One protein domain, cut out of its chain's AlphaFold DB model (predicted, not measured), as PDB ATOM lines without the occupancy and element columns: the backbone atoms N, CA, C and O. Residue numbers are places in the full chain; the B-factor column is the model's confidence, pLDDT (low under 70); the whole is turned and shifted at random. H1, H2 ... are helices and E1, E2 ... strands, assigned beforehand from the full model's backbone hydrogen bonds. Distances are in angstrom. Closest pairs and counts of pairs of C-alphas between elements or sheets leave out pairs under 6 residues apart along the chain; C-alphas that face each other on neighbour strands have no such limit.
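This is residues 6 to 205 of the 445 residues of an uncharacterized protein of Gilliamella sp. Pas-s27 (UniProt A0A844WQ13). A twisted sheet of six strands makes the middle of the domain, with H4 and H5 over one face and H6 over the other; its end with E5 and E6 curls toward H5. H8 packs across H4, and the stretch with H2 and H3 reaches away from the sheet, where residues 48 to 53 stick out. The 200 printed residues include eight named helices and six named strands, in the order E1 H1 H2 H3 H4 E2 E3 H5 E4 E5 E6 H6 H7 H8; the antiparallel sheet has the order E2 E3 E1 E4 E5 E6. The class is mixed, helices and strands, and the whole is compact, with a radius of gyration of the C-alphas of 16.3 A and spans of 50 by 38 by 34 A.

E1, residues 6 to 12, begins at C-alpha 6 (-43.807, -29.502, -44.417). H1 is residues 15 to 23, H2 29 to 37, H3 45 to 49, and H4 58 to 71, 20.3 A long. E2, residues 78 to 84, and E3, 89 to 96 and 23.3 A long, precede H5, 101 to 116, 21.8 A. E4 is residues 125 to 131, E5 134 to 144, 26.7 A long with a bend of 71 degrees at residue 137, and E6 147 to 151. H6 is residues 158 to 169, H7 180 to 183, and H8, 192 to 205, 20.0 A long, ends at C-alpha 205 (-55.770, -14.406, -63.461).

The hairpin E2 and E3 has N 80 and O 93 at 2.8 A; E3 and E1 have N 9 and O 92 at 2.8 A; E1 and E4 have N 8 and O 128 at 2.8 A. E4, E5 and E6 form a meander, each strand the antiparallel neighbour of the one before, with N 127 and O 141 at 2.8 A and N 142 and O 149 at 2.9 A. E3, H5 and E4 form a split strand-helix-strand unit, with E1 between its strands and a right-handed crossover. H5 and H6 are on opposite faces, in three layers with H4 on the face of H5; the closest C-alphas of H5 and E6, Ser 113 and Leu 148, are 5.6 A apart, and those of H6 and E1, Tyr 164 and Ile 8, 6.9 A. H4 and H8 touch at a steep tilt of 62 degrees, the same way, with the C-alphas of Ala 63 and Phe 198 closest at 4.2 A. H4 also touches H7, with C-alphas 70 and 180 closest at 5.9 A, and touches H1 only at their ends, with C-alphas 58 and 22 closest at 4.8 A. H2 and H5 only just touch, with 3 pairs of C-alphas within 8 A, the closest being those of Ile 31 and Ile 107, 6.2 A; H3 touches no helix. Every O i to N i+4 pair is within hydrogen-bond range in H1, H2, H3, H4, H6 and H8, and 11 of 12 in H5; H7 is too short for such a pair.

The C-alphas of Lys 50 and Phe 154, the two farthest apart, are 50.9 A from each other. The printed part has no cut and no long link. Its mean pLDDT is 79.8, with residues 27 to 56, 72 to 76, 98 to 104 and 132 to 134 under 70.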
ATOM      1  N   GLY A   6     -44.275 -30.830 -44.095       80.62
ATOM      2  CA  GLY A   6     -43.807 -29.502 -44.417       80.62
ATOM      3  C   GLY A   6     -42.304 -29.372 -44.566       80.62
ATOM      4  O   GLY A   6     -41.520 -30.236 -44.184       80.62
ATOM      5  N   CYS A   7     -41.909 -28.254 -45.157       86.69
ATOM      6  CA  CYS A   7     -40.530 -27.811 -45.253       86.69
ATOM      7  C   CYS A   7     -40.402 -26.492 -44.491       86.69
ATOM      8  O   CYS A   7     -41.125 -25.541 -44.799       86.69
ATOM      9  N   ILE A   8     -39.501 -26.447 -43.510       89.94
ATOM     10  CA  ILE A   8     -39.151 -25.254 -42.738       89.94
ATOM     11  C   ILE A   8     -37.706 -24.891 -43.055       89.94
ATOM     12  O   ILE A   8     -36.790 -25.708 -42.956       89.94
ATOM     13  N   ILE A   9     -37.511 -23.648 -43.471       88.94
ATOM     14  CA  ILE A   9     -36.250 -23.134 -43.984       88.94
ATOM     15  C   ILE A   9     -35.989 -21.811 -43.285       88.94
ATOM     16  O   ILE A   9     -36.810 -20.899 -43.390       88.94
ATOM     17  N   ASP A  10     -34.836 -21.676 -42.640       91.06
ATOM     18  CA  ASP A  10     -34.397 -20.404 -42.074       91.06
ATOM     19  C   ASP A  10     -32.960 -20.099 -42.494       91.06
ATOM     20  O   ASP A  10     -32.002 -20.727 -42.047       91.06
ATOM     21  N   VAL A  11     -32.809 -19.133 -43.397       90.75
ATOM     22  CA  VAL A  11     -31.551 -18.893 -44.109       90.75
ATOM     23  C   VAL A  11     -31.098 -17.458 -43.934       90.75
ATOM     24  O   VAL A  11     -31.864 -16.516 -44.154       90.75
ATOM     25  N   LYS A  12     -29.809 -17.270 -43.638       92.12
ATOM     26  CA  LYS A  12     -29.197 -15.942 -43.644       92.12
ATOM     27  C   LYS A  12     -28.923 -15.482 -45.077       92.12
ATOM     28  O   LYS A  12     -28.140 -16.089 -45.805       92.12
ATOM     29  N   ILE A  13     -29.554 -14.388 -45.491       92.06
ATOM     30  CA  ILE A  13     -29.455 -13.831 -46.844       92.06
ATOM     31  C   ILE A  13     -29.712 -12.322 -46.826       92.06
ATOM     32  O   ILE A  13     -30.590 -11.832 -46.121       92.06
ATOM     33  N   THR A  14     -28.966 -11.553 -47.622       93.50
ATOM     34  CA  THR A  14     -29.214 -10.109 -47.737       93.50
ATOM     35  C   THR A  14     -30.486  -9.834 -48.541       93.50
ATOM     36  O   THR A  14     -30.835 -10.586 -49.450       93.50
ATOM     37  N   ALA A  15     -31.142  -8.699 -48.290       93.75
ATOM     38  CA  ALA A  15     -32.338  -8.303 -49.038       93.75
ATOM     39  C   ALA A  15     -32.076  -8.217 -50.554       93.75
ATOM     40  O   ALA A  15     -32.894  -8.662 -51.349       93.75
ATOM     41  N   SER A  16     -30.911  -7.692 -50.955       94.00
ATOM     42  CA  SER A  16     -30.512  -7.586 -52.366       94.00
ATOM     43  C   SER A  16     -30.366  -8.959 -53.024       94.00
ATOM     44  O   SER A  16     -30.816  -9.168 -54.153       94.00
ATOM     45  N   ALA A  17     -29.768  -9.914 -52.313       93.62
ATOM     46  CA  ALA A  17     -29.587 -11.262 -52.820       93.62
ATOM     47  C   ALA A  17     -30.905 -12.050 -52.864       93.62
ATOM     48  O   ALA A  17     -31.199 -12.693 -53.873       93.62
ATOM     49  N   LEU A  18     -31.752 -11.908 -51.838       94.81
ATOM     50  CA  LEU A  18     -33.101 -12.473 -51.820       94.81
ATOM     51  C   LEU A  18     -33.953 -11.923 -52.971       94.81
ATOM     52  O   LEU A  18     -34.623 -12.673 -53.673       94.81
ATOM     53  N   ASP A  19     -33.874 -10.623 -53.237       94.38
ATOM     54  CA  ASP A  19     -34.546  -9.990 -54.367       94.38
ATOM     55  C   ASP A  19     -34.061 -10.522 -55.730       94.38
ATOM     56  O   ASP A  19     -34.859 -10.684 -56.660       94.38
ATOM     57  N   LYS A  20     -32.755 -10.789 -55.880       93.38
ATOM     58  CA  LYS A  20     -32.199 -11.427 -57.087       93.38
ATOM     59  C   LYS A  20     -32.701 -12.862 -57.236       93.38
ATOM     60  O   LYS A  20     -33.121 -13.224 -58.335       93.38
ATOM     61  N   TYR A  21     -32.720 -13.634 -56.151       92.31
ATOM     62  CA  TYR A  21     -33.303 -14.976 -56.111       92.31
ATOM     63  C   TYR A  21     -34.766 -14.947 -56.565       92.31
ATOM     64  O   TYR A  21     -35.141 -15.639 -57.508       92.31
ATOM     65  N   LEU A  22     -35.576 -14.055 -55.996       92.31
ATOM     66  CA  LEU A  22     -36.995 -13.932 -56.321       92.31
ATOM     67  C   LEU A  22     -37.267 -13.536 -57.779       92.31
ATOM     68  O   LEU A  22     -38.286 -13.945 -58.335       92.31
ATOM     69  N   ARG A  23     -36.365 -12.775 -58.412       90.50
ATOM     70  CA  ARG A  23     -36.432 -12.406 -59.840       90.50
ATOM     71  C   ARG A  23     -35.854 -13.467 -60.778       90.50
ATOM     72  O   ARG A  23     -36.109 -13.412 -61.981       90.50
ATOM     73  N   SER A  24     -35.068 -14.405 -60.259       87.94
ATOM     74  CA  SER A  24     -34.413 -15.431 -61.065       87.94
ATOM     75  C   SER A  24     -35.420 -16.423 -61.637       87.94
ATOM     76  O   SER A  24     -36.422 -16.734 -60.994       87.94
ATOM     77  N   LYS A  25     -35.156 -16.913 -62.855       80.94
ATOM     78  CA  LYS A  25     -35.958 -17.980 -63.457       80.94
ATOM     79  C   LYS A  25     -35.745 -19.273 -62.686       80.94
ATOM     80  O   LYS A  25     -34.613 -19.613 -62.346       80.94
ATOM     81  N   GLN A  26     -36.822 -19.998 -62.458       70.00
ATOM     82  CA  GLN A  26     -36.789 -21.317 -61.857       70.00
ATOM     83  C   GLN A  26     -36.091 -22.289 -62.834       70.00
ATOM     84  O   GLN A  26     -36.434 -22.344 -64.014       70.00
ATOM     85  N   LYS A  27     -35.027 -22.967 -62.378       64.69
ATOM     86  CA  LYS A  27     -34.119 -23.741 -63.256       64.69
ATOM     87  C   LYS A  27     -34.567 -25.182 -63.546       64.69
ATOM     88  O   LYS A  27     -33.896 -25.863 -64.314       64.69
ATOM     89  N   ASN A  28     -35.651 -25.667 -62.936       58.94
ATOM     90  CA  ASN A  28     -35.993 -27.091 -62.939       58.94
ATOM     91  C   ASN A  28     -37.262 -27.399 -63.759       58.94
ATOM     92  O   ASN A  28     -38.371 -27.004 -63.403       58.94
ATOM     93  N   THR A  29     -37.088 -28.168 -64.833       53.03
ATOM     94  CA  THR A  29     -38.150 -28.638 -65.736       53.03
ATOM     95  C   THR A  29     -39.137 -29.616 -65.090       53.03
ATOM     96  O   THR A  29     -40.237 -29.796 -65.609       53.03
ATOM     97  N   ASP A  30     -38.786 -30.250 -63.970       51.44
ATOM     98  CA  ASP A  30     -39.658 -31.210 -63.282       51.44
ATOM     99  C   ASP A  30     -40.773 -30.523 -62.486       51.44
ATOM    100  O   ASP A  30     -41.851 -31.093 -62.334       51.44
ATOM    101  N   ILE A  31     -40.567 -29.266 -62.071       52.75
ATOM    102  CA  ILE A  31     -41.641 -28.416 -61.537       52.75
ATOM    103  C   ILE A  31     -42.692 -28.198 -62.626       52.75
ATOM    104  O   ILE A  31     -43.869 -28.463 -62.409       52.75
ATOM    105  N   GLU A  32     -42.273 -27.801 -63.832       50.03
ATOM    106  CA  GLU A  32     -43.196 -27.625 -64.959       50.03
ATOM    107  C   GLU A  32     -43.972 -28.916 -65.253       50.03
ATOM    108  O   GLU A  32     -45.191 -28.871 -65.385       50.03
ATOM    109  N   LYS A  33     -43.304 -30.077 -65.272       52.62
ATOM    110  CA  LYS A  33     -43.966 -31.378 -65.477       52.62
ATOM    111  C   LYS A  33     -44.952 -31.743 -64.364       52.62
ATOM    112  O   LYS A  33     -46.020 -32.259 -64.677       52.62
ATOM    113  N   TYR A  34     -44.628 -31.467 -63.102       50.44
ATOM    114  CA  TYR A  34     -45.486 -31.795 -61.962       50.44
ATOM    115  C   TYR A  34     -46.749 -30.929 -61.889       50.44
ATOM    116  O   TYR A  34     -47.850 -31.458 -61.721       50.44
ATOM    117  N   PHE A  35     -46.613 -29.614 -62.092       48.84
ATOM    118  CA  PHE A  35     -47.763 -28.703 -62.170       48.84
ATOM    119  C   PHE A  35     -48.625 -28.986 -63.404       48.84
ATOM    120  O   PHE A  35     -49.830 -28.764 -63.392       48.84
ATOM    121  N   LEU A  36     -48.042 -29.529 -64.476       44.59
ATOM    122  CA  LEU A  36     -48.819 -29.988 -65.626       44.59
ATOM    123  C   LEU A  36     -49.655 -31.252 -65.332       44.59
ATOM    124  O   LEU A  36     -50.610 -31.504 -66.076       44.59
ATOM    125  N   SER A  37     -49.322 -32.024 -64.285       44.72
ATOM    126  CA  SER A  37     -49.898 -33.350 -64.014       44.72
ATOM    127  C   SER A  37     -50.828 -33.465 -62.798       44.72
ATOM    128  O   SER A  37     -51.643 -34.379 -62.807       44.72
ATOM    129  N   ASN A  38     -50.757 -32.590 -61.782       43.03
ATOM    130  CA  ASN A  38     -51.515 -32.757 -60.525       43.03
ATOM    131  C   ASN A  38     -52.155 -31.464 -59.993       43.03
ATOM    132  O   ASN A  38     -51.639 -30.392 -60.254       43.03
ATOM    133  N   LYS A  39     -53.243 -31.635 -59.213       44.16
ATOM    134  CA  LYS A  39     -54.102 -30.745 -58.377       44.16
ATOM    135  C   LYS A  39     -53.929 -29.206 -58.377       44.16
ATOM    136  O   LYS A  39     -54.934 -28.515 -58.250       44.16
ATOM    137  N   PHE A  40     -52.726 -28.663 -58.524       44.62
ATOM    138  CA  PHE A  40     -52.464 -27.233 -58.700       44.62
ATOM    139  C   PHE A  40     -52.495 -26.939 -60.197       44.62
ATOM    140  O   PHE A  40     -51.762 -27.569 -60.957       44.62
ATOM    141  N   GLN A  41     -53.413 -26.075 -60.644       46.56
ATOM    142  CA  GLN A  41     -53.679 -25.891 -62.071       46.56
ATOM    143  C   GLN A  41     -52.376 -25.707 -62.854       46.56
ATOM    144  O   GLN A  41     -51.487 -24.955 -62.451       46.56
ATOM    145  N   LYS A  42     -52.297 -26.420 -63.986       46.47
ATOM    146  CA  LYS A  42     -51.259 -26.295 -65.013       46.47
ATOM    147  C   LYS A  42     -50.779 -24.855 -65.065       46.47
ATOM    148  O   LYS A  42     -51.607 -23.977 -65.295       46.47
ATOM    149  N   PHE A  43     -49.470 -24.635 -64.901       49.28
ATOM    150  CA  PHE A  43     -48.831 -23.359 -65.227       49.28
ATOM    151  C   PHE A  43     -49.504 -22.821 -66.491       49.28
ATOM    152  O   PHE A  43     -49.534 -23.540 -67.494       49.28
ATOM    153  N   ASP A  44     -50.156 -21.659 -66.409       57.72
ATOM    154  CA  ASP A  44     -51.165 -21.295 -67.401       57.72
ATOM    155  C   ASP A  44     -50.523 -21.149 -68.789       57.72
ATOM    156  O   ASP A  44     -49.980 -20.102 -69.151       57.72
ATOM    157  N   ASN A  45     -50.607 -22.219 -69.591       56.31
ATOM    158  CA  ASN A  45     -50.072 -22.303 -70.955       56.31
ATOM    159  C   ASN A  45     -50.628 -21.188 -71.854       56.31
ATOM    160  O   ASN A  45     -50.016 -20.831 -72.856       56.31
ATOM    161  N   VAL A  46     -51.751 -20.595 -71.445       56.72
ATOM    162  CA  VAL A  46     -52.343 -19.359 -71.962       56.72
ATOM    163  C   VAL A  46     -51.325 -18.225 -72.094       56.72
ATOM    164  O   VAL A  46     -51.285 -17.533 -73.109       56.72
ATOM    165  N   LEU A  47     -50.497 -18.015 -71.069       55.88
ATOM    166  CA  LEU A  47     -49.551 -16.899 -71.014       55.88
ATOM    167  C   LEU A  47     -48.387 -17.126 -71.981       55.88
ATOM    168  O   LEU A  47     -47.960 -16.195 -72.665       55.88
ATOM    169  N   ILE A  48     -47.963 -18.387 -72.112       52.41
ATOM    170  CA  ILE A  48     -46.984 -18.836 -73.107       52.41
ATOM    171  C   ILE A  48     -47.551 -18.643 -74.522       52.41
ATOM    172  O   ILE A  48     -46.885 -18.060 -75.372       52.41
ATOM    173  N   GLN A  49     -48.801 -19.052 -74.763       53.56
ATOM    174  CA  GLN A  49     -49.479 -18.900 -76.057       53.56
ATOM    175  C   GLN A  49     -49.692 -17.431 -76.456       53.56
ATOM    176  O   GLN A  49     -49.643 -17.106 -77.640       53.56
ATOM    177  N   LYS A  50     -49.881 -16.524 -75.488       55.44
ATOM    178  CA  LYS A  50     -50.025 -15.080 -75.735       55.44
ATOM    179  C   LYS A  50     -48.700 -14.307 -75.801       55.44
ATOM    180  O   LYS A  50     -48.741 -13.083 -75.901       55.44
ATOM    181  N   ASN A  51     -47.538 -14.970 -75.733       51.50
ATOM    182  CA  ASN A  51     -46.223 -14.314 -75.607       51.50
ATOM    183  C   ASN A  51     -46.152 -13.305 -74.445       51.50
ATOM    184  O   ASN A  51     -45.350 -12.368 -74.454       51.50
ATOM    185  N   ILE A  52     -46.990 -13.484 -73.424       53.00
ATOM    186  CA  ILE A  52     -46.925 -12.673 -72.218       53.00
ATOM    187  C   ILE A  52     -45.761 -13.244 -71.429       53.00
ATOM    188  O   ILE A  52     -45.793 -14.401 -71.013       53.00
ATOM    189  N   ASN A  53     -44.707 -12.445 -71.272       49.31
ATOM    190  CA  ASN A  53     -43.524 -12.815 -70.508       49.31
ATOM    191  C   ASN A  53     -43.898 -12.918 -69.025       49.31
ATOM    192  O   ASN A  53     -43.592 -12.031 -68.225       49.31
ATOM    193  N   THR A  54     -44.566 -14.002 -68.642       50.97
ATOM    194  CA  THR A  54     -44.575 -14.435 -67.261       50.97
ATOM    195  C   THR A  54     -43.157 -14.850 -66.986       50.97
ATOM    196  O   THR A  54     -42.694 -15.928 -67.355       50.97
ATOM    197  N   SER A  55     -42.399 -13.930 -66.394       50.59
ATOM    198  CA  SER A  55     -41.150 -14.304 -65.768       50.59
ATOM    199  C   SER A  55     -41.510 -15.477 -64.858       50.59
ATOM    200  O   SER A  55     -42.175 -15.255 -63.841       50.59
ATOM    201  N   LYS A  56     -41.138 -16.705 -65.261       66.06
ATOM    202  CA  LYS A  56     -41.161 -17.957 -64.484       66.06
ATOM    203  C   LYS A  56     -40.198 -17.818 -63.305       66.06
ATOM    204  O   LYS A  56     -39.238 -18.563 -63.142       66.06
ATOM    205  N   SER A  57     -40.364 -16.713 -62.602       83.50
ATOM    206  CA  SER A  57     -39.544 -16.235 -61.529       83.50
ATOM    207  C   SER A  57     -40.023 -16.914 -60.272       83.50
ATOM    208  O   SER A  57     -41.190 -17.291 -60.155       83.50
ATOM    209  N   ILE A  58     -39.130 -17.049 -59.314       85.25
ATOM    210  CA  ILE A  58     -39.474 -17.703 -58.060       85.25
ATOM    211  C   ILE A  58     -40.589 -16.945 -57.326       85.25
ATOM    212  O   ILE A  58     -41.491 -17.562 -56.771       85.25
ATOM    213  N   ALA A  59     -40.610 -15.612 -57.403       89.38
ATOM    214  CA  ALA A  59     -41.723 -14.832 -56.864       89.38
ATOM    215  C   ALA A  59     -43.069 -15.163 -57.531       89.38
ATOM    216  O   ALA A  59     -44.095 -15.168 -56.857       89.38
ATOM    217  N   TYR A  60     -43.069 -15.430 -58.841       84.19
ATOM    218  CA  TYR A  60     -44.271 -15.829 -59.576       84.19
ATOM    219  C   TYR A  60     -44.773 -17.204 -59.137       84.19
ATOM    220  O   TYR A  60     -45.969 -17.384 -58.952       84.19
ATOM    221  N   PHE A  61     -43.854 -18.141 -58.905       81.62
ATOM    222  CA  PHE A  61     -44.174 -19.464 -58.378       81.62
ATOM    223  C   PHE A  61     -44.849 -19.393 -56.999       81.62
ATOM    224  O   PHE A  61     -45.912 -19.968 -56.791       81.62
ATOM    225  N   TYR A  62     -44.282 -18.637 -56.054       85.69
ATOM    226  CA  TYR A  62     -44.927 -18.473 -54.746       85.69
ATOM    227  C   TYR A  62     -46.278 -17.761 -54.862       85.69
ATOM    228  O   TYR A  62     -47.204 -18.072 -54.119       85.69
ATOM    229  N   ALA A  63     -46.407 -16.816 -55.797       88.12
ATOM    230  CA  ALA A  63     -47.664 -16.129 -56.059       88.12
ATOM    231  C   ALA A  63     -48.756 -17.071 -56.591       88.12
ATOM    232  O   ALA A  63     -49.890 -16.969 -56.126       88.12
ATOM    233  N   SER A  64     -48.426 -17.984 -57.513       82.00
ATOM    234  CA  SER A  64     -49.383 -18.975 -58.018       82.00
ATOM    235  C   SER A  64     -49.800 -19.950 -56.926       82.00
ATOM    236  O   SER A  64     -50.987 -20.176 -56.730       82.00
ATOM    237  N   LEU A  65     -48.840 -20.431 -56.136       80.62
ATOM    238  CA  LEU A  65     -49.111 -21.346 -55.035       80.62
ATOM    239  C   LEU A  65     -50.025 -20.706 -53.970       80.62
ATOM    240  O   LEU A  65     -51.000 -21.313 -53.542       80.62
ATOM    241  N   LEU A  66     -49.775 -19.444 -53.602       86.38
ATOM    242  CA  LEU A  66     -50.659 -18.685 -52.709       86.38
ATOM    243  C   LEU A  66     -52.057 -18.455 -53.302       86.38
ATOM    244  O   LEU A  66     -53.027 -18.366 -52.552       86.38
ATOM    245  N   TYR A  67     -52.169 -18.298 -54.625       85.62
ATOM    246  CA  TYR A  67     -53.457 -18.127 -55.300       85.62
ATOM    247  C   TYR A  67     -54.270 -19.412 -55.261       85.62
ATOM    248  O   TYR A  67     -55.445 -19.368 -54.907       85.62
ATOM    249  N   ASP A  68     -53.640 -20.543 -55.557       78.06
ATOM    250  CA  ASP A  68     -54.302 -21.840 -55.522       78.06
ATOM    251  C   ASP A  68     -54.780 -22.167 -54.108       78.06
ATOM    252  O   ASP A  68     -55.955 -22.471 -53.930       78.06
ATOM    253  N   LEU A  69     -53.928 -21.967 -53.094       78.88
ATOM    254  CA  LEU A  69     -54.318 -22.186 -51.701       78.88
ATOM    255  C   LEU A  69     -55.436 -21.253 -51.222       78.88
ATOM    256  O   LEU A  69     -56.260 -21.625 -50.394       78.88
ATOM    257  N   LYS A  70     -55.486 -20.015 -51.728       82.75
ATOM    258  CA  LYS A  70     -56.574 -19.081 -51.406       82.75
ATOM    259  C   LYS A  70     -57.922 -19.564 -51.960       82.75
ATOM    260  O   LYS A  70     -58.954 -19.190 -51.408       82.75
ATOM    261  N   ASN A  71     -57.905 -20.303 -53.069       75.94
ATOM    262  CA  ASN A  71     -59.100 -20.768 -53.771       75.94
ATOM    263  C   ASN A  71     -59.422 -22.251 -53.504       75.94
ATOM    264  O   ASN A  71     -60.458 -22.731 -53.964       75.94
ATOM    265  N   SER A  72     -58.557 -22.975 -52.792       69.75
ATOM    266  CA  SER A  72     -58.835 -24.296 -52.226       69.75
ATOM    267  C   SER A  72     -59.418 -24.178 -50.814       69.75
ATOM    268  O   SER A  72     -59.644 -23.074 -50.321       69.75
ATOM    269  N   ASP A  73     -59.667 -25.319 -50.167       64.31
ATOM    270  CA  ASP A  73     -60.050 -25.372 -48.754       64.31
ATOM    271  C   ASP A  73     -59.001 -24.614 -47.902       64.31
ATOM    272  O   ASP A  73     -57.825 -24.994 -47.922       64.31
ATOM    273  N   PRO A  74     -59.367 -23.495 -47.248       57.84
ATOM    274  CA  PRO A  74     -58.412 -22.585 -46.619       57.84
ATOM    275  C   PRO A  74     -57.827 -23.111 -45.302       57.84
ATOM    276  O   PRO A  74     -56.919 -22.468 -44.770       57.84
ATOM    277  N   ASP A  75     -58.343 -24.227 -44.777       59.97
ATOM    278  CA  ASP A  75     -58.084 -24.659 -43.402       59.97
ATOM    279  C   ASP A  75     -57.023 -25.775 -43.275       59.97
ATOM    280  O   ASP A  75     -56.664 -26.131 -42.153       59.97
ATOM    281  N   SER A  76     -56.470 -26.299 -44.382       67.38
ATOM    282  CA  SER A  76     -55.541 -27.449 -44.345       67.38
ATOM    283  C   SER A  76     -54.066 -27.127 -44.643       67.38
ATOM    284  O   SER A  76     -53.172 -27.748 -44.068       67.38
ATOM    285  N   ASP A  77     -53.779 -26.145 -45.505       80.19
ATOM    286  CA  ASP A  77     -52.428 -25.898 -46.033       80.19
ATOM    287  C   ASP A  77     -51.872 -24.527 -45.597       80.19
ATOM    288  O   ASP A  77     -52.564 -23.506 -45.618       80.19
ATOM    289  N   VAL A  78     -50.582 -24.467 -45.245       84.94
ATOM    290  CA  VAL A  78     -49.928 -23.254 -44.716       84.94
ATOM    291  C   VAL A  78     -48.715 -22.876 -45.554       84.94
ATOM    292  O   VAL A  78     -47.827 -23.691 -45.782       84.94
ATOM    293  N   ILE A  79     -48.622 -21.602 -45.955       88.25
ATOM    294  CA  ILE A  79     -47.420 -21.037 -46.587       88.25
ATOM    295  C   ILE A  79     -47.031 -19.731 -45.921       88.25
ATOM    296  O   ILE A  79     -47.818 -18.785 -45.884       88.25
ATOM    297  N   LEU A  80     -45.777 -19.650 -45.489       92.12
ATOM    298  CA  LEU A  80     -45.134 -18.472 -44.927       92.12
ATOM    299  C   LEU A  80     -43.888 -18.131 -45.745       92.12
ATOM    300  O   LEU A  80     -43.144 -19.010 -46.172       92.12
ATOM    301  N   PHE A  81     -43.651 -16.836 -45.946       94.56
ATOM    302  CA  PHE A  81     -42.428 -16.339 -46.572       94.56
ATOM    303  C   PHE A  81     -42.039 -15.035 -45.882       94.56
ATOM    304  O   PHE A  81     -42.280 -13.942 -46.397       94.56
ATOM    305  N   ASN A  82     -41.488 -15.129 -44.679       95.75
ATOM    306  CA  ASN A  82     -41.066 -13.980 -43.894       95.75
ATOM    307  C   ASN A  82     -39.614 -13.593 -44.218       95.75
ATOM    308  O   ASN A  82     -38.784 -14.438 -44.535       95.75
ATOM    309  N   TYR A  83     -39.309 -12.300 -44.129       95.31
ATOM    310  CA  TYR A  83     -37.934 -11.812 -44.154       95.31
ATOM    311  C   TYR A  83     -37.730 -10.796 -43.031       95.31
ATOM    312  O   TYR A  83     -38.362  -9.732 -43.027       95.31
ATOM    313  N   ASP A  84     -36.835 -11.121 -42.103       93.31
ATOM    314  CA  ASP A  84     -36.367 -10.226 -41.053       93.31
ATOM    315  C   ASP A  84     -35.180  -9.416 -41.588       93.31
ATOM    316  O   ASP A  84     -34.062  -9.911 -41.738       93.31
ATOM    317  N   ALA A  85     -35.431  -8.140 -41.883       92.06
ATOM    318  CA  ALA A  85     -34.412  -7.239 -42.411       92.06
ATOM    319  C   ALA A  85     -33.294  -6.926 -41.404       92.06
ATOM    320  O   ALA A  85     -32.174  -6.656 -41.835       92.06
ATOM    321  N   ASN A  86     -33.580  -6.978 -40.099       92.19
ATOM    322  CA  ASN A  86     -32.600  -6.701 -39.049       92.19
ATOM    323  C   ASN A  86     -31.640  -7.880 -38.897       92.19
ATOM    324  O   ASN A  86     -30.430  -7.687 -38.800       92.19
ATOM    325  N   LYS A  87     -32.176  -9.106 -38.919       91.25
ATOM    326  CA  LYS A  87     -31.373 -10.335 -38.841       91.25
ATOM    327  C   LYS A  87     -30.786 -10.761 -40.188       91.25
ATOM    328  O   LYS A  87     -29.886 -11.597 -40.212       91.25
ATOM    329  N   GLN A  88     -31.280 -10.192 -41.292       93.19
ATOM    330  CA  GLN A  88     -31.017 -10.654 -42.659       93.19
ATOM    331  C   GLN A  88     -31.327 -12.144 -42.807       93.19
ATOM    332  O   GLN A  88     -30.502 -12.918 -43.288       93.19
ATOM    333  N   ARG A  89     -32.501 -12.557 -42.323       92.00
ATOM    334  CA  ARG A  89     -32.938 -13.955 -42.356       92.00
ATOM    335  C   ARG A  89     -34.254 -14.082 -43.096       92.00
ATOM    336  O   ARG A  89     -35.160 -13.273 -42.896       92.00
ATOM    337  N   VAL A  90     -34.334 -15.068 -43.979       93.50
ATOM    338  CA  VAL A  90     -35.574 -15.468 -44.638       93.50
ATOM    339  C   VAL A  90     -36.079 -16.735 -43.968       93.50
ATOM    340  O   VAL A  90     -35.350 -17.718 -43.892       93.50
ATOM    341  N   PHE A  91     -37.327 -16.696 -43.513       93.88
ATOM    342  CA  PHE A  91     -38.029 -17.841 -42.955       93.88
ATOM    343  C   PHE A  91     -39.133 -18.262 -43.924       93.88
ATOM    344  O   PHE A  91     -40.049 -17.484 -44.215       93.88
ATOM    345  N   ILE A  92     -39.033 -19.477 -44.450       92.44
ATOM    346  CA  ILE A  92     -39.999 -20.053 -45.382       92.44
ATOM    347  C   ILE A  92     -40.539 -21.320 -44.738       92.44
ATOM    348  O   ILE A  92     -39.771 -22.214 -44.398       92.44
ATOM    349  N   ALA A  93     -41.857 -21.397 -44.601       90.69
ATOM    350  CA  ALA A  93     -42.526 -22.608 -44.152       90.69
ATOM    351  C   ALA A  93     -43.635 -22.956 -45.137       90.69
ATOM    352  O   ALA A  93     -44.404 -22.083 -45.536       90.69
ATOM    353  N   VAL A  94     -43.698 -24.216 -45.546       86.88
ATOM    354  CA  VAL A  94     -44.720 -24.736 -46.456       86.88
ATOM    355  C   VAL A  94     -45.213 -26.051 -45.876       86.88
ATOM    356  O   VAL A  94     -44.393 -26.944 -45.713       86.88
ATOM    357  N   ILE A  95     -46.503 -26.161 -45.562       84.12
ATOM    358  CA  ILE A  95     -47.138 -27.355 -44.991       84.12
ATOM    359  C   ILE A  95     -48.359 -27.715 -45.831       84.12
ATOM    360  O   ILE A  95     -49.187 -26.844 -46.098       84.12
ATOM    361  N   PHE A  96     -48.458 -28.985 -46.221       77.81
ATOM    362  CA  PHE A  96     -49.581 -29.520 -46.986       77.81
ATOM    363  C   PHE A  96     -50.204 -30.720 -46.272       77.81
ATOM    364  O   PHE A  96     -49.480 -31.589 -45.789       77.81
ATOM    365  N   ASP A  97     -51.532 -30.807 -46.277       71.19
ATOM    366  CA  ASP A  97     -52.316 -31.855 -45.600       71.19
ATOM    367  C   ASP A  97     -52.495 -33.151 -46.425       71.19
ATOM    368  O   ASP A  97     -53.374 -33.968 -46.155       71.19
ATOM    369  N   GLN A  98     -51.712 -33.363 -47.495       64.31
ATOM    370  CA  GLN A  98     -51.951 -34.464 -48.452       64.31
ATOM    371  C   GLN A  98     -50.703 -35.302 -48.775       64.31
ATOM    372  O   GLN A  98     -49.598 -34.769 -48.886       64.31
ATOM    373  N   ASP A  99     -50.920 -36.603 -49.044       58.38
ATOM    374  CA  ASP A  99     -49.948 -37.639 -49.463       58.38
ATOM    375  C   ASP A  99     -49.296 -37.376 -50.842       58.38
ATOM    376  O   ASP A  99     -49.364 -38.179 -51.773       58.38
ATOM    377  N   ILE A 100     -48.643 -36.227 -51.014       59.97
ATOM    378  CA  ILE A 100     -47.882 -35.892 -52.231       59.97
ATOM    379  C   ILE A 100     -46.430 -35.499 -51.903       59.97
ATOM    380  O   ILE A 100     -45.701 -34.942 -52.733       59.97
ATOM    381  N   PHE A 101     -45.988 -35.843 -50.689       63.06
ATOM    382  CA  PHE A 101     -44.699 -35.473 -50.106       63.06
ATOM    383  C   PHE A 101     -43.480 -35.733 -51.010       63.06
ATOM    384  O   PHE A 101     -42.727 -34.782 -51.236       63.06
ATOM    385  N   PRO A 102     -43.296 -36.919 -51.640       64.88
ATOM    386  CA  PRO A 102     -42.078 -37.189 -52.413       64.88
ATOM    387  C   PRO A 102     -41.892 -36.256 -53.612       64.88
ATOM    388  O   PRO A 102     -40.777 -36.086 -54.111       64.88
ATOM    389  N   THR A 103     -42.983 -35.666 -54.109       66.06
ATOM    390  CA  THR A 103     -42.894 -34.748 -55.243       66.06
ATOM    391  C   THR A 103     -42.668 -33.311 -54.798       66.06
ATOM    392  O   THR A 103     -41.836 -32.625 -55.391       66.06
ATOM    393  N   TYR A 104     -43.319 -32.871 -53.716       69.75
ATOM    394  CA  TYR A 104     -43.042 -31.558 -53.129       69.75
ATOM    395  C   TYR A 104     -41.629 -31.454 -52.571       69.75
ATOM    396  O   TYR A 104     -40.999 -30.413 -52.745       69.75
ATOM    397  N   GLU A 105     -41.095 -32.526 -51.983       75.31
ATOM    398  CA  GLU A 105     -39.721 -32.549 -51.487       75.31
ATOM    399  C   GLU A 105     -38.732 -32.193 -52.604       75.31
ATOM    400  O   GLU A 105     -37.960 -31.247 -52.470       75.31
ATOM    401  N   LYS A 106     -38.820 -32.850 -53.768       76.81
ATOM    402  CA  LYS A 106     -37.947 -32.559 -54.923       76.81
ATOM    403  C   LYS A 106     -38.043 -31.108 -55.392       76.81
ATOM    404  O   LYS A 106     -37.032 -30.494 -55.738       76.81
ATOM    405  N   ILE A 107     -39.258 -30.561 -55.411       74.50
ATOM    406  CA  ILE A 107     -39.520 -29.171 -55.797       74.50
ATOM    407  C   ILE A 107     -38.851 -28.214 -54.810       74.50
ATOM    408  O   ILE A 107     -38.078 -27.345 -55.219       74.50
ATOM    409  N   MET A 108     -39.101 -28.412 -53.520       79.25
ATOM    410  CA  MET A 108     -38.554 -27.575 -52.459       79.25
ATOM    411  C   MET A 108     -37.030 -27.678 -52.403       79.25
ATOM    412  O   MET A 108     -36.366 -26.647 -52.365       79.25
ATOM    413  N   LEU A 109     -36.448 -28.875 -52.530       82.75
ATOM    414  CA  LEU A 109     -34.995 -29.068 -52.621       82.75
ATOM    415  C   LEU A 109     -34.385 -28.323 -53.814       82.75
ATOM    416  O   LEU A 109     -33.333 -27.694 -53.690       82.75
ATOM    417  N   SER A 110     -35.058 -28.323 -54.966       81.06
ATOM    418  CA  SER A 110     -34.610 -27.554 -56.128       81.06
ATOM    419  C   SER A 110     -34.620 -26.046 -55.868       81.06
ATOM    420  O   SER A 110     -33.710 -25.343 -56.311       81.06
ATOM    421  N   MET A 111     -35.643 -25.539 -55.177       82.88
ATOM    422  CA  MET A 111     -35.735 -24.125 -54.806       82.88
ATOM    423  C   MET A 111     -34.680 -23.754 -53.766       82.88
ATOM    424  O   MET A 111     -34.048 -22.708 -53.887       82.88
ATOM    425  N   LEU A 112     -34.434 -24.641 -52.801       86.19
ATOM    426  CA  LEU A 112     -33.400 -24.495 -51.784       86.19
ATOM    427  C   LEU A 112     -31.999 -24.449 -52.384       86.19
ATOM    428  O   LEU A 112     -31.228 -23.546 -52.070       86.19
ATOM    429  N   SER A 113     -31.690 -25.361 -53.305       85.88
ATOM    430  CA  SER A 113     -30.425 -25.351 -54.043       85.88
ATOM    431  C   SER A 113     -30.240 -24.040 -54.817       85.88
ATOM    432  O   SER A 113     -29.165 -23.435 -54.800       85.88
ATOM    433  N   GLN A 114     -31.310 -23.532 -55.441       87.75
ATOM    434  CA  GLN A 114     -31.263 -22.236 -56.106       87.75
ATOM    435  C   GLN A 114     -31.067 -21.091 -55.104       87.75
ATOM    436  O   GLN A 114     -30.230 -20.232 -55.363       87.75
ATOM    437  N   LEU A 115     -31.756 -21.085 -53.959       89.56
ATOM    438  CA  LEU A 115     -31.596 -20.082 -52.897       89.56
ATOM    439  C   LEU A 115     -30.158 -20.047 -52.364       89.56
ATOM    440  O   LEU A 115     -29.582 -18.966 -52.240       89.56
ATOM    441  N   ALA A 116     -29.554 -21.217 -52.140       87.94
ATOM    442  CA  ALA A 116     -28.167 -21.361 -51.706       87.94
ATOM    443  C   ALA A 116     -27.175 -20.698 -52.681       87.94
ATOM    444  O   ALA A 116     -26.169 -20.137 -52.247       87.94
ATOM    445  N   SER A 117     -27.480 -20.680 -53.987       88.31
ATOM    446  CA  SER A 117     -26.646 -20.001 -54.996       88.31
ATOM    447  C   SER A 117     -26.698 -18.468 -54.957       88.31
ATOM    448  O   SER A 117     -25.889 -17.799 -55.598       88.31
ATOM    449  N   TYR A 118     -27.645 -17.901 -54.204       89.00
ATOM    450  CA  TYR A 118     -27.748 -16.464 -53.951       89.00
ATOM    451  C   TYR A 118     -27.265 -16.087 -52.543       89.00
ATOM    452  O   TYR A 118     -27.338 -14.919 -52.178       89.00
ATOM    453  N   LYS A 119     -26.752 -17.020 -51.729       84.56
ATOM    454  CA  LYS A 119     -26.116 -16.641 -50.461       84.56
ATOM    455  C   LYS A 119     -24.788 -15.938 -50.728       84.56
ATOM    456  O   LYS A 119     -23.811 -16.544 -51.155       84.56
ATOM    457  N   ASP A 120     -24.739 -14.662 -50.369       74.38
ATOM    458  CA  ASP A 120     -23.492 -13.892 -50.306       74.38
ATOM    459  C   ASP A 120     -22.794 -14.025 -48.934       74.38
ATOM    460  O   ASP A 120     -21.741 -13.432 -48.715       74.38
ATOM    461  N   ILE A 121     -23.374 -14.798 -48.004       76.75
ATOM    462  CA  ILE A 121     -22.928 -14.948 -46.612       76.75
ATOM    463  C   ILE A 121     -22.456 -16.385 -46.374       76.75
ATOM    464  O   ILE A 121     -23.158 -17.336 -46.722       76.75
ATOM    465  N   GLU A 122     -21.288 -16.534 -45.750       76.06
ATOM    466  CA  GLU A 122     -20.796 -17.818 -45.243       76.06
ATOM    467  C   GLU A 122     -21.493 -18.131 -43.913       76.06
ATOM    468  O   GLU A 122     -21.072 -17.713 -42.837       76.06
ATOM    469  N   SER A 123     -22.632 -18.807 -44.009       76.56
ATOM    470  CA  SER A 123     -23.311 -19.455 -42.886       76.56
ATOM    471  C   SER A 123     -23.637 -20.882 -43.292       76.56
ATOM    472  O   SER A 123     -23.996 -21.109 -44.447       76.56
ATOM    473  N   ASN A 124     -23.544 -21.821 -42.361       80.31
ATOM    474  CA  ASN A 124     -24.151 -23.131 -42.531       80.31
ATOM    475  C   ASN A 124     -25.555 -23.052 -41.914       80.31
ATOM    476  O   ASN A 124     -25.681 -22.980 -40.694       80.31
ATOM    477  N   ASP A 125     -26.581 -22.916 -42.756       86.38
ATOM    478  CA  ASP A 125     -27.977 -22.862 -42.307       86.38
ATOM    479  C   ASP A 125     -28.645 -24.215 -42.581       86.38
ATOM    480  O   ASP A 125     -28.329 -24.871 -43.573       86.38
ATOM    481  N   THR A 126     -29.593 -24.615 -41.741       87.31
ATOM    482  CA  THR A 126     -30.291 -25.898 -41.876       87.31
ATOM    483  C   THR A 126     -31.649 -25.691 -42.548       87.31
ATOM    484  O   THR A 126     -32.327 -24.690 -42.327       87.31
ATOM    485  N   ALA A 127     -32.074 -26.639 -43.379       88.50
ATOM    486  CA  ALA A 127     -33.464 -26.785 -43.802       88.50
ATOM    487  C   ALA A 127     -34.003 -28.125 -43.306       88.50
ATOM    488  O   ALA A 127     -33.325 -29.148 -43.415       88.50
ATOM    489  N   LEU A 128     -35.225 -28.110 -42.780       88.44
ATOM    490  CA  LEU A 128     -35.899 -29.275 -42.218       88.44
ATOM    491  C   LEU A 128     -37.111 -29.631 -43.077       88.44
ATOM    492  O   LEU A 128     -37.949 -28.781 -43.370       88.44
ATOM    493  N   PHE A 129     -37.217 -30.896 -43.460       86.56
ATOM    494  CA  PHE A 129     -38.431 -31.499 -44.000       86.56
ATOM    495  C   PHE A 129     -39.039 -32.350 -42.899       86.56
ATOM    496  O   PHE A 129     -38.447 -33.359 -42.542       86.56
ATOM    497  N   ILE A 130     -40.161 -31.927 -42.333       82.38
ATOM    498  CA  ILE A 130     -40.680 -32.434 -41.061       82.38
ATOM    499  C   ILE A 130     -42.209 -32.513 -41.088       82.38
ATOM    500  O   ILE A 130     -42.868 -31.691 -41.732       82.38
ATOM    501  N   SER A 131     -42.779 -33.482 -40.371       76.75
ATOM    502  CA  SER A 131     -44.197 -33.457 -39.991       76.75
ATOM    503  C   SER A 131     -44.366 -32.499 -38.801       76.75
ATOM    504  O   SER A 131     -43.743 -32.711 -37.762       76.75
ATOM    505  N   PRO A 132     -45.196 -31.441 -38.885       66.06
ATOM    506  CA  PRO A 132     -45.376 -30.503 -37.778       66.06
ATOM    507  C   PRO A 132     -46.015 -31.154 -36.538       66.06
ATOM    508  O   PRO A 132     -45.990 -30.549 -35.467       66.06
ATOM    509  N   TRP A 133     -46.579 -32.364 -36.663       66.88
ATOM    510  CA  TRP A 133     -47.185 -33.105 -35.553       66.88
ATOM    511  C   TRP A 133     -46.208 -34.034 -34.841       66.88
ATOM    512  O   TRP A 133     -46.365 -34.273 -33.644       66.88
ATOM    513  N   THR A 134     -45.187 -34.528 -35.541       67.06
ATOM    514  CA  THR A 134     -44.194 -35.446 -34.977       67.06
ATOM    515  C   THR A 134     -42.797 -34.858 -35.123       67.06
ATOM    516  O   THR A 134     -42.250 -34.789 -36.223       67.06
ATOM    517  N   ARG A 135     -42.190 -34.476 -33.994       70.06
ATOM    518  CA  ARG A 135     -40.821 -33.927 -33.954       70.06
ATOM    519  C   ARG A 135     -39.754 -34.945 -34.361       70.06
ATOM    520  O   ARG A 135     -38.653 -34.557 -34.734       70.06
ATOM    521  N   ASP A 136     -40.105 -36.224 -34.305       71.25
ATOM    522  CA  ASP A 136     -39.168 -37.343 -34.389       71.25
ATOM    523  C   ASP A 136     -38.919 -37.827 -35.826       71.25
ATOM    524  O   ASP A 136     -38.060 -38.674 -36.043       71.25
ATOM    525  N   PHE A 137     -39.647 -37.294 -36.816       78.38
ATOM    526  CA  PHE A 137     -39.506 -37.691 -38.217       78.38
ATOM    527  C   PHE A 137     -39.209 -36.484 -39.095       78.38
ATOM    528  O   PHE A 137     -40.107 -35.721 -39.470       78.38
ATOM    529  N   TYR A 138     -37.936 -36.326 -39.455       85.00
ATOM    530  CA  TYR A 138     -37.512 -35.287 -40.377       85.00
ATOM    531  C   TYR A 138     -36.352 -35.723 -41.275       85.00
ATOM    532  O   TYR A 138     -35.607 -36.650 -40.987       85.00
ATOM    533  N   SER A 139     -36.195 -35.033 -42.401       88.00
ATOM    534  CA  SER A 139     -34.962 -35.027 -43.185       88.00
ATOM    535  C   SER A 139     -34.346 -33.642 -43.111       88.00
ATOM    536  O   SER A 139     -35.017 -32.644 -43.377       88.00
ATOM    537  N   ALA A 140     -33.068 -33.579 -42.762       90.00
ATOM    538  CA  ALA A 140     -32.345 -32.327 -42.655       90.00
ATOM    539  C   ALA A 140     -31.333 -32.157 -43.786       90.00
ATOM    540  O   ALA A 140     -30.770 -33.118 -44.319       90.00
ATOM    541  N   TYR A 141     -31.112 -30.900 -44.152       90.81
ATOM    542  CA  TYR A 141     -30.176 -30.515 -45.194       90.81
ATOM    543  C   TYR A 141     -29.378 -29.290 -44.745       90.81
ATOM    544  O   TYR A 141     -29.959 -28.327 -44.247       90.81
ATOM    545  N   HIS A 142     -28.064 -29.303 -44.964       89.88
ATOM    546  CA  HIS A 142     -27.210 -28.128 -44.802       89.88
ATOM    547  C   HIS A 142     -27.182 -27.299 -46.085       89.88
ATOM    548  O   HIS A 142     -27.024 -27.825 -47.193       89.88
ATOM    549  N   LEU A 143     -27.346 -25.988 -45.917       87.62
ATOM    550  CA  LEU A 143     -27.317 -24.975 -46.961       87.62
ATOM    551  C   LEU A 143     -26.048 -24.142 -46.836       87.62
ATOM    552  O   LEU A 143     -26.026 -23.075 -46.204       87.62
ATOM    553  N   ASP A 144     -25.022 -24.604 -47.533       81.62
ATOM    554  CA  ASP A 144     -23.773 -23.884 -47.721       81.62
ATOM    555  C   ASP A 144     -23.848 -22.968 -48.948       81.62
ATOM    556  O   ASP A 144     -24.770 -23.017 -49.769       81.62
ATOM    557  N   LYS A 145     -22.844 -22.107 -49.110       78.44
ATOM    558  CA  LYS A 145     -22.752 -21.237 -50.281       78.44
ATOM    559  C   LYS A 145     -22.691 -22.077 -51.563       78.44
ATOM    560  O   LYS A 145     -21.704 -22.758 -51.821       78.44
ATOM    561  N   ASN A 146     -23.723 -21.959 -52.399       77.06
ATOM    562  CA  ASN A 146     -23.912 -22.696 -53.656       77.06
ATOM    563  C   ASN A 146     -24.142 -24.215 -53.545       77.06
ATOM    564  O   ASN A 146     -24.236 -24.856 -54.593       77.06
ATOM    565  N   THR A 147     -24.250 -24.807 -52.352       81.56
ATOM    566  CA  THR A 147     -24.444 -26.261 -52.219       81.56
ATOM    567  C   THR A 147     -25.494 -26.627 -51.178       81.56
ATOM    568  O   THR A 147     -25.682 -25.928 -50.189       81.56
ATOM    569  N   LEU A 148     -26.180 -27.741 -51.430       87.69
ATOM    570  CA  LEU A 148     -27.189 -28.333 -50.560       87.69
ATOM    571  C   LEU A 148     -26.806 -29.798 -50.352       87.69
ATOM    572  O   LEU A 148     -26.702 -30.531 -51.338       87.69
ATOM    573  N   HIS A 149     -26.620 -30.219 -49.105       88.38
ATOM    574  CA  HIS A 149     -26.243 -31.597 -48.772       88.38
ATOM    575  C   HIS A 149     -27.211 -32.157 -47.740       88.38
ATOM    576  O   HIS A 149     -27.537 -31.471 -46.773       88.38
ATOM    577  N   LYS A 150     -27.682 -33.390 -47.947       90.50
ATOM    578  CA  LYS A 150     -28.447 -34.105 -46.920       90.50
ATOM    579  C   LYS A 150     -27.505 -34.449 -45.770       90.50
ATOM    580  O   LYS A 150     -26.388 -34.890 -46.030       90.50
ATOM    581  N   ILE A 151     -27.963 -34.254 -44.544       89.06
ATOM    582  CA  ILE A 151     -27.209 -34.581 -43.330       89.06
ATOM    583  C   ILE A 151     -27.927 -35.657 -42.530       89.06
ATOM    584  O   ILE A 151     -29.120 -35.900 -42.737       89.06
ATOM    585  N   ASP A 152     -27.173 -36.319 -41.657       84.56
ATOM    586  CA  ASP A 152     -27.730 -37.305 -40.740       84.56
ATOM    587  C   ASP A 152     -28.624 -36.596 -39.707       84.56
ATOM    588  O   ASP A 152     -28.325 -35.489 -39.252       84.56
ATOM    589  N   GLU A 153     -29.745 -37.218 -39.352       74.75
ATOM    590  CA  GLU A 153     -30.680 -36.699 -38.350       74.75
ATOM    591  C   GLU A 153     -29.991 -36.500 -36.991       74.75
ATOM    592  O   GLU A 153     -30.249 -35.520 -36.300       74.75
ATOM    593  N   PHE A 154     -29.006 -37.333 -36.643       76.31
ATOM    594  CA  PHE A 154     -28.263 -37.181 -35.388       76.31
ATOM    595  C   PHE A 154     -27.289 -35.988 -35.371       76.31
ATOM    596  O   PHE A 154     -26.760 -35.649 -34.310       76.31
ATOM    597  N   GLU A 155     -27.038 -35.342 -36.517       83.06
ATOM    598  CA  GLU A 155     -26.152 -34.174 -36.617       83.06
ATOM    599  C   GLU A 155     -26.874 -32.843 -36.349       83.06
ATOM    600  O   GLU A 155     -26.218 -31.828 -36.093       83.06
ATOM    601  N   VAL A 156     -28.212 -32.821 -36.367       85.25
ATOM    602  CA  VAL A 156     -28.992 -31.612 -36.069       85.25
ATOM    603  C   VAL A 156     -29.276 -31.529 -34.576       85.25
ATOM    604  O   VAL A 156     -29.855 -32.432 -33.977       85.25
ATOM    605  N   SER A 157     -28.900 -30.414 -33.946       87.94
ATOM    606  CA  SER A 157     -29.210 -30.217 -32.531       87.94
ATOM    607  C   SER A 157     -30.716 -30.042 -32.317       87.94
ATOM    608  O   SER A 157     -31.381 -29.301 -33.046       87.94
ATOM    609  N   GLN A 158     -31.248 -30.656 -31.256       86.75
ATOM    610  CA  GLN A 158     -32.661 -30.521 -30.884       86.75
ATOM    611  C   GLN A 158     -33.081 -29.053 -30.716       86.75
ATOM    612  O   GLN A 158     -34.189 -28.674 -31.076       86.75
ATOM    613  N   THR A 159     -32.162 -28.203 -30.250       89.31
ATOM    614  CA  THR A 159     -32.380 -26.760 -30.110       89.31
ATOM    615  C   THR A 159     -32.727 -26.075 -31.435       89.31
ATOM    616  O   THR A 159     -33.590 -25.205 -31.441       89.31
ATOM    617  N   ILE A 160     -32.099 -26.459 -32.554       87.19
ATOM    618  CA  ILE A 160     -32.414 -25.886 -33.878       87.19
ATOM    619  C   ILE A 160     -33.816 -26.310 -34.323       87.19
ATOM    620  O   ILE A 160     -34.578 -25.494 -34.841       87.19
ATOM    621  N   ILE A 161     -34.163 -27.582 -34.105       87.12
ATOM    622  CA  ILE A 161     -35.483 -28.127 -34.443       87.12
ATOM    623  C   ILE A 161     -36.562 -27.381 -33.658       87.12
ATOM    624  O   ILE A 161     -37.521 -26.886 -34.250       87.12
ATOM    625  N   ASP A 162     -36.373 -27.245 -32.343       88.12
ATOM    626  CA  ASP A 162     -37.300 -26.533 -31.469       88.12
ATOM    627  C   ASP A 162     -37.424 -25.055 -31.877       88.12
ATOM    628  O   ASP A 162     -38.542 -24.573 -32.030       88.12
ATOM    629  N   GLU A 163     -36.318 -24.354 -32.165       89.81
ATOM    630  CA  GLU A 163     -36.351 -22.954 -32.621       89.81
ATOM    631  C   GLU A 163     -37.172 -22.789 -33.910       89.81
ATOM    632  O   GLU A 163     -37.981 -21.866 -34.032       89.81
ATOM    633  N   TYR A 164     -36.998 -23.686 -34.882       89.81
ATOM    634  CA  TYR A 164     -37.697 -23.605 -36.166       89.81
ATOM    635  C   TYR A 164     -39.191 -23.898 -36.022       89.81
ATOM    636  O   TYR A 164     -40.016 -23.202 -36.621       89.81
ATOM    637  N   ILE A 165     -39.538 -24.898 -35.209       88.00
ATOM    638  CA  ILE A 165     -40.922 -25.267 -34.912       88.00
ATOM    639  C   ILE A 165     -41.618 -24.159 -34.110       88.00
ATOM    640  O   ILE A 165     -42.727 -23.752 -34.454       88.00
ATOM    641  N   GLU A 166     -40.974 -23.623 -33.075       90.44
ATOM    642  CA  GLU A 166     -41.517 -22.521 -32.276       90.44
ATOM    643  C   GLU A 166     -41.710 -21.261 -33.123       90.44
ATOM    644  O   GLU A 166     -42.765 -20.624 -33.056       90.44
ATOM    645  N   ASN A 167     -40.741 -20.929 -33.982       90.88
ATOM    646  CA  ASN A 167     -40.873 -19.816 -34.913       90.88
ATOM    647  C   ASN A 167     -42.040 -20.043 -35.886       90.88
ATOM    648  O   ASN A 167     -42.839 -19.131 -36.084       90.88
ATOM    649  N   PHE A 168     -42.211 -21.254 -36.429       90.44
ATOM    650  CA  PHE A 168     -43.361 -21.603 -37.268       90.44
ATOM    651  C   PHE A 168     -44.699 -21.384 -36.543       90.44
ATOM    652  O   PHE A 168     -45.567 -20.660 -37.040       90.44
ATOM    653  N   PHE A 169     -44.859 -21.947 -35.343       90.50
ATOM    654  CA  PHE A 169     -46.095 -21.826 -34.570       90.50
ATOM    655  C   PHE A 169     -46.327 -20.418 -34.001       90.50
ATOM    656  O   PHE A 169     -47.469 -20.060 -33.712       90.50
ATOM    657  N   SER A 170     -45.298 -19.562 -33.936       92.00
ATOM    658  CA  SER A 170     -45.447 -18.142 -33.577       92.00
ATOM    659  C   SER A 170     -46.335 -17.352 -34.556       92.00
ATOM    660  O   SER A 170     -46.839 -16.277 -34.222       92.00
ATOM    661  N   PHE A 171     -46.572 -17.892 -35.758       90.88
ATOM    662  CA  PHE A 171     -47.500 -17.347 -36.750       90.88
ATOM    663  C   PHE A 171     -48.950 -17.827 -36.567       90.88
ATOM    664  O   PHE A 171     -49.810 -17.465 -37.375       90.88
ATOM    665  N   MET A 172     -49.277 -18.607 -35.538       90.44
ATOM    666  CA  MET A 172     -50.669 -18.944 -35.238       90.44
ATOM    667  C   MET A 172     -51.382 -17.831 -34.462       90.44
ATOM    668  O   MET A 172     -50.786 -17.057 -33.717       90.44
ATOM    669  N   GLU A 173     -52.700 -17.766 -34.615       87.62
ATOM    670  CA  GLU A 173     -53.594 -16.941 -33.809       87.62
ATOM    671  C   GLU A 173     -54.708 -17.807 -33.239       87.62
ATOM    672  O   GLU A 173     -55.466 -18.402 -33.999       87.62
ATOM    673  N   LYS A 174     -54.865 -17.812 -31.909       85.62
ATOM    674  CA  LYS A 174     -55.908 -18.602 -31.235       85.62
ATOM    675  C   LYS A 174     -55.907 -20.067 -31.704       85.62
ATOM    676  O   LYS A 174     -56.955 -20.581 -32.064       85.62
ATOM    677  N   GLU A 175     -54.723 -20.679 -31.731       84.81
ATOM    678  CA  GLU A 175     -54.503 -22.095 -32.087       84.81
ATOM    679  C   GLU A 175     -54.617 -22.449 -33.581       84.81
ATOM    680  O   GLU A 175     -54.380 -23.596 -33.937       84.81
ATOM    681  N   PHE A 176     -54.874 -21.479 -34.468       85.94
ATOM    682  CA  PHE A 176     -54.963 -21.725 -35.915       85.94
ATOM    683  C   PHE A 176     -54.109 -20.756 -36.729       85.94
ATOM    684  O   PHE A 176     -53.888 -19.603 -36.345       85.94
ATOM    685  N   PHE A 177     -53.670 -21.184 -37.912       86.56
ATOM    686  CA  PHE A 177     -53.128 -20.247 -38.889       86.56
ATOM    687  C   PHE A 177     -54.260 -19.379 -39.455       86.56
ATOM    688  O   PHE A 177     -55.338 -19.879 -39.769       86.56
ATOM    689  N   PRO A 178     -54.064 -18.056 -39.581       87.38
ATOM    690  CA  PRO A 178     -55.075 -17.206 -40.192       87.38
ATOM    691  C   PRO A 178     -55.265 -17.583 -41.673       87.38
ATOM    692  O   PRO A 178     -54.263 -17.785 -42.362       87.38
ATOM    693  N   PRO A 179     -56.497 -17.519 -42.212       85.00
ATOM    694  CA  PRO A 179     -56.731 -17.724 -43.639       85.00
ATOM    695  C   PRO A 179     -55.853 -16.804 -44.493       85.00
ATOM    696  O   PRO A 179     -55.608 -15.649 -44.116       85.00
ATOM    697  N   ILE A 180     -55.433 -17.261 -45.678       84.88
ATOM    698  CA  ILE A 180     -54.459 -16.564 -46.544       84.88
ATOM    699  C   ILE A 180     -54.825 -15.096 -46.785       84.88
ATOM    700  O   ILE A 180     -53.971 -14.210 -46.702       84.88
ATOM    701  N   GLY A 181     -56.109 -14.796 -47.002       83.12
ATOM    702  CA  GLY A 181     -56.578 -13.419 -47.172       83.12
ATOM    703  C   GLY A 181     -56.267 -12.512 -45.971       83.12
ATOM    704  O   GLY A 181     -55.913 -11.346 -46.151       83.12
ATOM    705  N   LYS A 182     -56.362 -13.037 -44.742       87.12
ATOM    706  CA  LYS A 182     -55.973 -12.336 -43.509       87.12
ATOM    707  C   LYS A 182     -54.452 -12.303 -43.355       87.12
ATOM    708  O   LYS A 182     -53.921 -11.242 -43.030       87.12
ATOM    709  N   ALA A 183     -53.762 -13.407 -43.633       89.12
ATOM    710  CA  ALA A 183     -52.304 -13.510 -43.552       89.12
ATOM    711  C   ALA A 183     -51.588 -12.496 -44.468       89.12
ATOM    712  O   ALA A 183     -50.688 -11.784 -44.025       89.12
ATOM    713  N   LEU A 184     -52.046 -12.325 -45.713       88.25
ATOM    714  CA  LEU A 184     -51.479 -11.386 -46.695       88.25
ATOM    715  C   LEU A 184     -51.532  -9.913 -46.262       88.25
ATOM    716  O   LEU A 184     -50.712  -9.099 -46.704       88.25
ATOM    717  N   ARG A 185     -52.474  -9.553 -45.381       87.75
ATOM    718  CA  ARG A 185     -52.587  -8.198 -44.815       87.75
ATOM    719  C   ARG A 185     -51.582  -7.942 -43.692       87.75
ATOM    720  O   ARG A 185     -51.318  -6.784 -43.364       87.75
ATOM    721  N   LYS A 186     -50.992  -8.988 -43.115       88.31
ATOM    722  CA  LYS A 186     -50.029  -8.870 -42.021       88.31
ATOM    723  C   LYS A 186     -48.623  -8.640 -42.556       88.31
ATOM    724  O   LYS A 186     -48.162  -9.300 -43.484       88.31
ATOM    725  N   LYS A 187     -47.908  -7.686 -41.955       83.88
ATOM    726  CA  LYS A 187     -46.559  -7.304 -42.409       83.88
ATOM    727  C   LYS A 187     -45.511  -8.389 -42.155       83.88
ATOM    728  O   LYS A 187     -44.545  -8.439 -42.907       83.88
ATOM    729  N   ASN A 188     -45.702  -9.222 -41.134       87.19
ATOM    730  CA  ASN A 188     -44.750 -10.249 -40.726       87.19
ATOM    731  C   ASN A 188     -44.920 -11.588 -41.461       87.19
ATOM    732  O   ASN A 188     -43.993 -12.371 -41.420       87.19
ATOM    733  N   TYR A 189     -46.011 -11.869 -42.175       91.31
ATOM    734  CA  TYR A 189     -46.194 -13.200 -42.796       91.31
ATOM    735  C   TYR A 189     -45.485 -13.330 -44.141       91.31
ATOM    736  O   TYR A 189     -44.932 -14.379 -44.465       91.31
ATOM    737  N   TYR A 190     -45.509 -12.250 -44.926       94.25
ATOM    738  CA  TYR A 190     -45.029 -12.272 -46.300       94.25
ATOM    739  C   TYR A 190     -44.130 -11.086 -46.619       94.25
ATOM    740  O   TYR A 190     -44.502  -9.907 -46.491       94.25
ATOM    741  N   TYR A 191     -42.961 -11.410 -47.149       95.12
ATOM    742  CA  TYR A 191     -42.020 -10.459 -47.689       95.12
ATOM    743  C   TYR A 191     -42.681  -9.633 -48.802       95.12
ATOM    744  O   TYR A 191     -43.493 -10.123 -49.591       95.12
ATOM    745  N   LYS A 192     -42.387  -8.330 -48.839       93.56
ATOM    746  CA  LYS A 192     -43.101  -7.364 -49.694       93.56
ATOM    747  C   LYS A 192     -43.077  -7.742 -51.191       93.56
ATOM    748  O   LYS A 192     -44.140  -7.676 -51.807       93.56
ATOM    749  N   PRO A 193     -41.949  -8.177 -51.784       93.69
ATOM    750  CA  PRO A 193     -41.916  -8.674 -53.161       93.69
ATOM    751  C   PRO A 193     -42.867  -9.844 -53.446       93.69
ATOM    752  O   PRO A 193     -43.481  -9.852 -54.509       93.69
ATOM    753  N   ILE A 194     -43.055 -10.775 -52.501       93.06
ATOM    754  CA  ILE A 194     -44.004 -11.893 -52.650       93.06
ATOM    755  C   ILE A 194     -45.444 -11.380 -52.676       93.06
ATOM    756  O   ILE A 194     -46.198 -11.723 -53.580       93.06
ATOM    757  N   ARG A 195     -45.816 -10.475 -51.760       92.81
ATOM    758  CA  ARG A 195     -47.156  -9.851 -51.765       92.81
ATOM    759  C   ARG A 195     -47.440  -9.096 -53.062       92.81
ATOM    760  O   ARG A 195     -48.534  -9.188 -53.611       92.81
ATOM    761  N   ASN A 196     -46.448  -8.370 -53.573       92.44
ATOM    762  CA  ASN A 196     -46.572  -7.663 -54.845       92.44
ATOM    763  C   ASN A 196     -46.749  -8.635 -56.020       92.44
ATOM    764  O   ASN A 196     -47.582  -8.389 -56.892       92.44
ATOM    765  N   ALA A 197     -45.986  -9.732 -56.039       91.06
ATOM    766  CA  ALA A 197     -46.117 -10.773 -57.051       91.06
ATOM    767  C   ALA A 197     -47.491 -11.451 -56.989       91.06
ATOM    768  O   ALA A 197     -48.114 -11.615 -58.032       91.06
ATOM    769  N   PHE A 198     -47.997 -11.747 -55.789       91.31
ATOM    770  CA  PHE A 198     -49.337 -12.296 -55.571       91.31
ATOM    771  C   PHE A 198     -50.441 -11.381 -56.111       91.31
ATOM    772  O   PHE A 198     -51.297 -11.829 -56.868       91.31
ATOM    773  N   ASN A 199     -50.394 -10.083 -55.798       91.75
ATOM    774  CA  ASN A 199     -51.384  -9.126 -56.300       91.75
ATOM    775  C   ASN A 199     -51.349  -9.016 -57.831       91.75
ATOM    776  O   ASN A 199     -52.396  -8.952 -58.472       91.75
ATOM    777  N   ARG A 200     -50.146  -9.018 -58.425       90.38
ATOM    778  CA  ARG A 200     -49.985  -9.041 -59.884       90.38
ATOM    779  C   ARG A 200     -50.550 -10.329 -60.483       90.38
ATOM    780  O   ARG A 200     -51.282 -10.248 -61.459       90.38
ATOM    781  N   TYR A 201     -50.259 -11.481 -59.880       88.25
ATOM    782  CA  TYR A 201     -50.774 -12.777 -60.318       88.25
ATOM    783  C   TYR A 201     -52.304 -12.824 -60.275       88.25
ATOM    784  O   TYR A 201     -52.925 -13.182 -61.265       88.25
ATOM    785  N   CYS A 202     -52.927 -12.364 -59.183       89.00
ATOM    786  CA  CYS A 202     -54.388 -12.254 -59.087       89.00
ATOM    787  C   CYS A 202     -54.971 -11.412 -60.229       89.00
ATOM    788  O   CYS A 202     -55.974 -11.786 -60.828       89.00
ATOM    789  N   LYS A 203     -54.329 -10.282 -60.547       89.94
ATOM    790  CA  LYS A 203     -54.756  -9.409 -61.642       89.94
ATOM    791  C   LYS A 203     -54.632 -10.100 -63.006       89.94
ATOM    792  O   LYS A 203     -55.550 -10.021 -63.810       89.94
ATOM    793  N   GLU A 204     -53.529 -10.802 -63.257       87.31
ATOM    794  CA  GLU A 204     -53.339 -11.592 -64.482       87.31
ATOM    795  C   GLU A 204     -54.379 -12.721 -64.606       87.31
ATOM    796  O   GLU A 204     -54.897 -12.955 -65.701       87.31
ATOM    797  N   GLN A 205     -54.723 -13.382 -63.495       85.81
ATOM    798  CA  GLN A 205     -55.770 -14.406 -63.461       85.81
ATOM    799  C   GLN A 205     -57.120 -13.843 -63.910       85.81
ATOM    800  O   GLN A 205     -57.713 -14.370 -64.852       85.81
TER     801      GLN A 205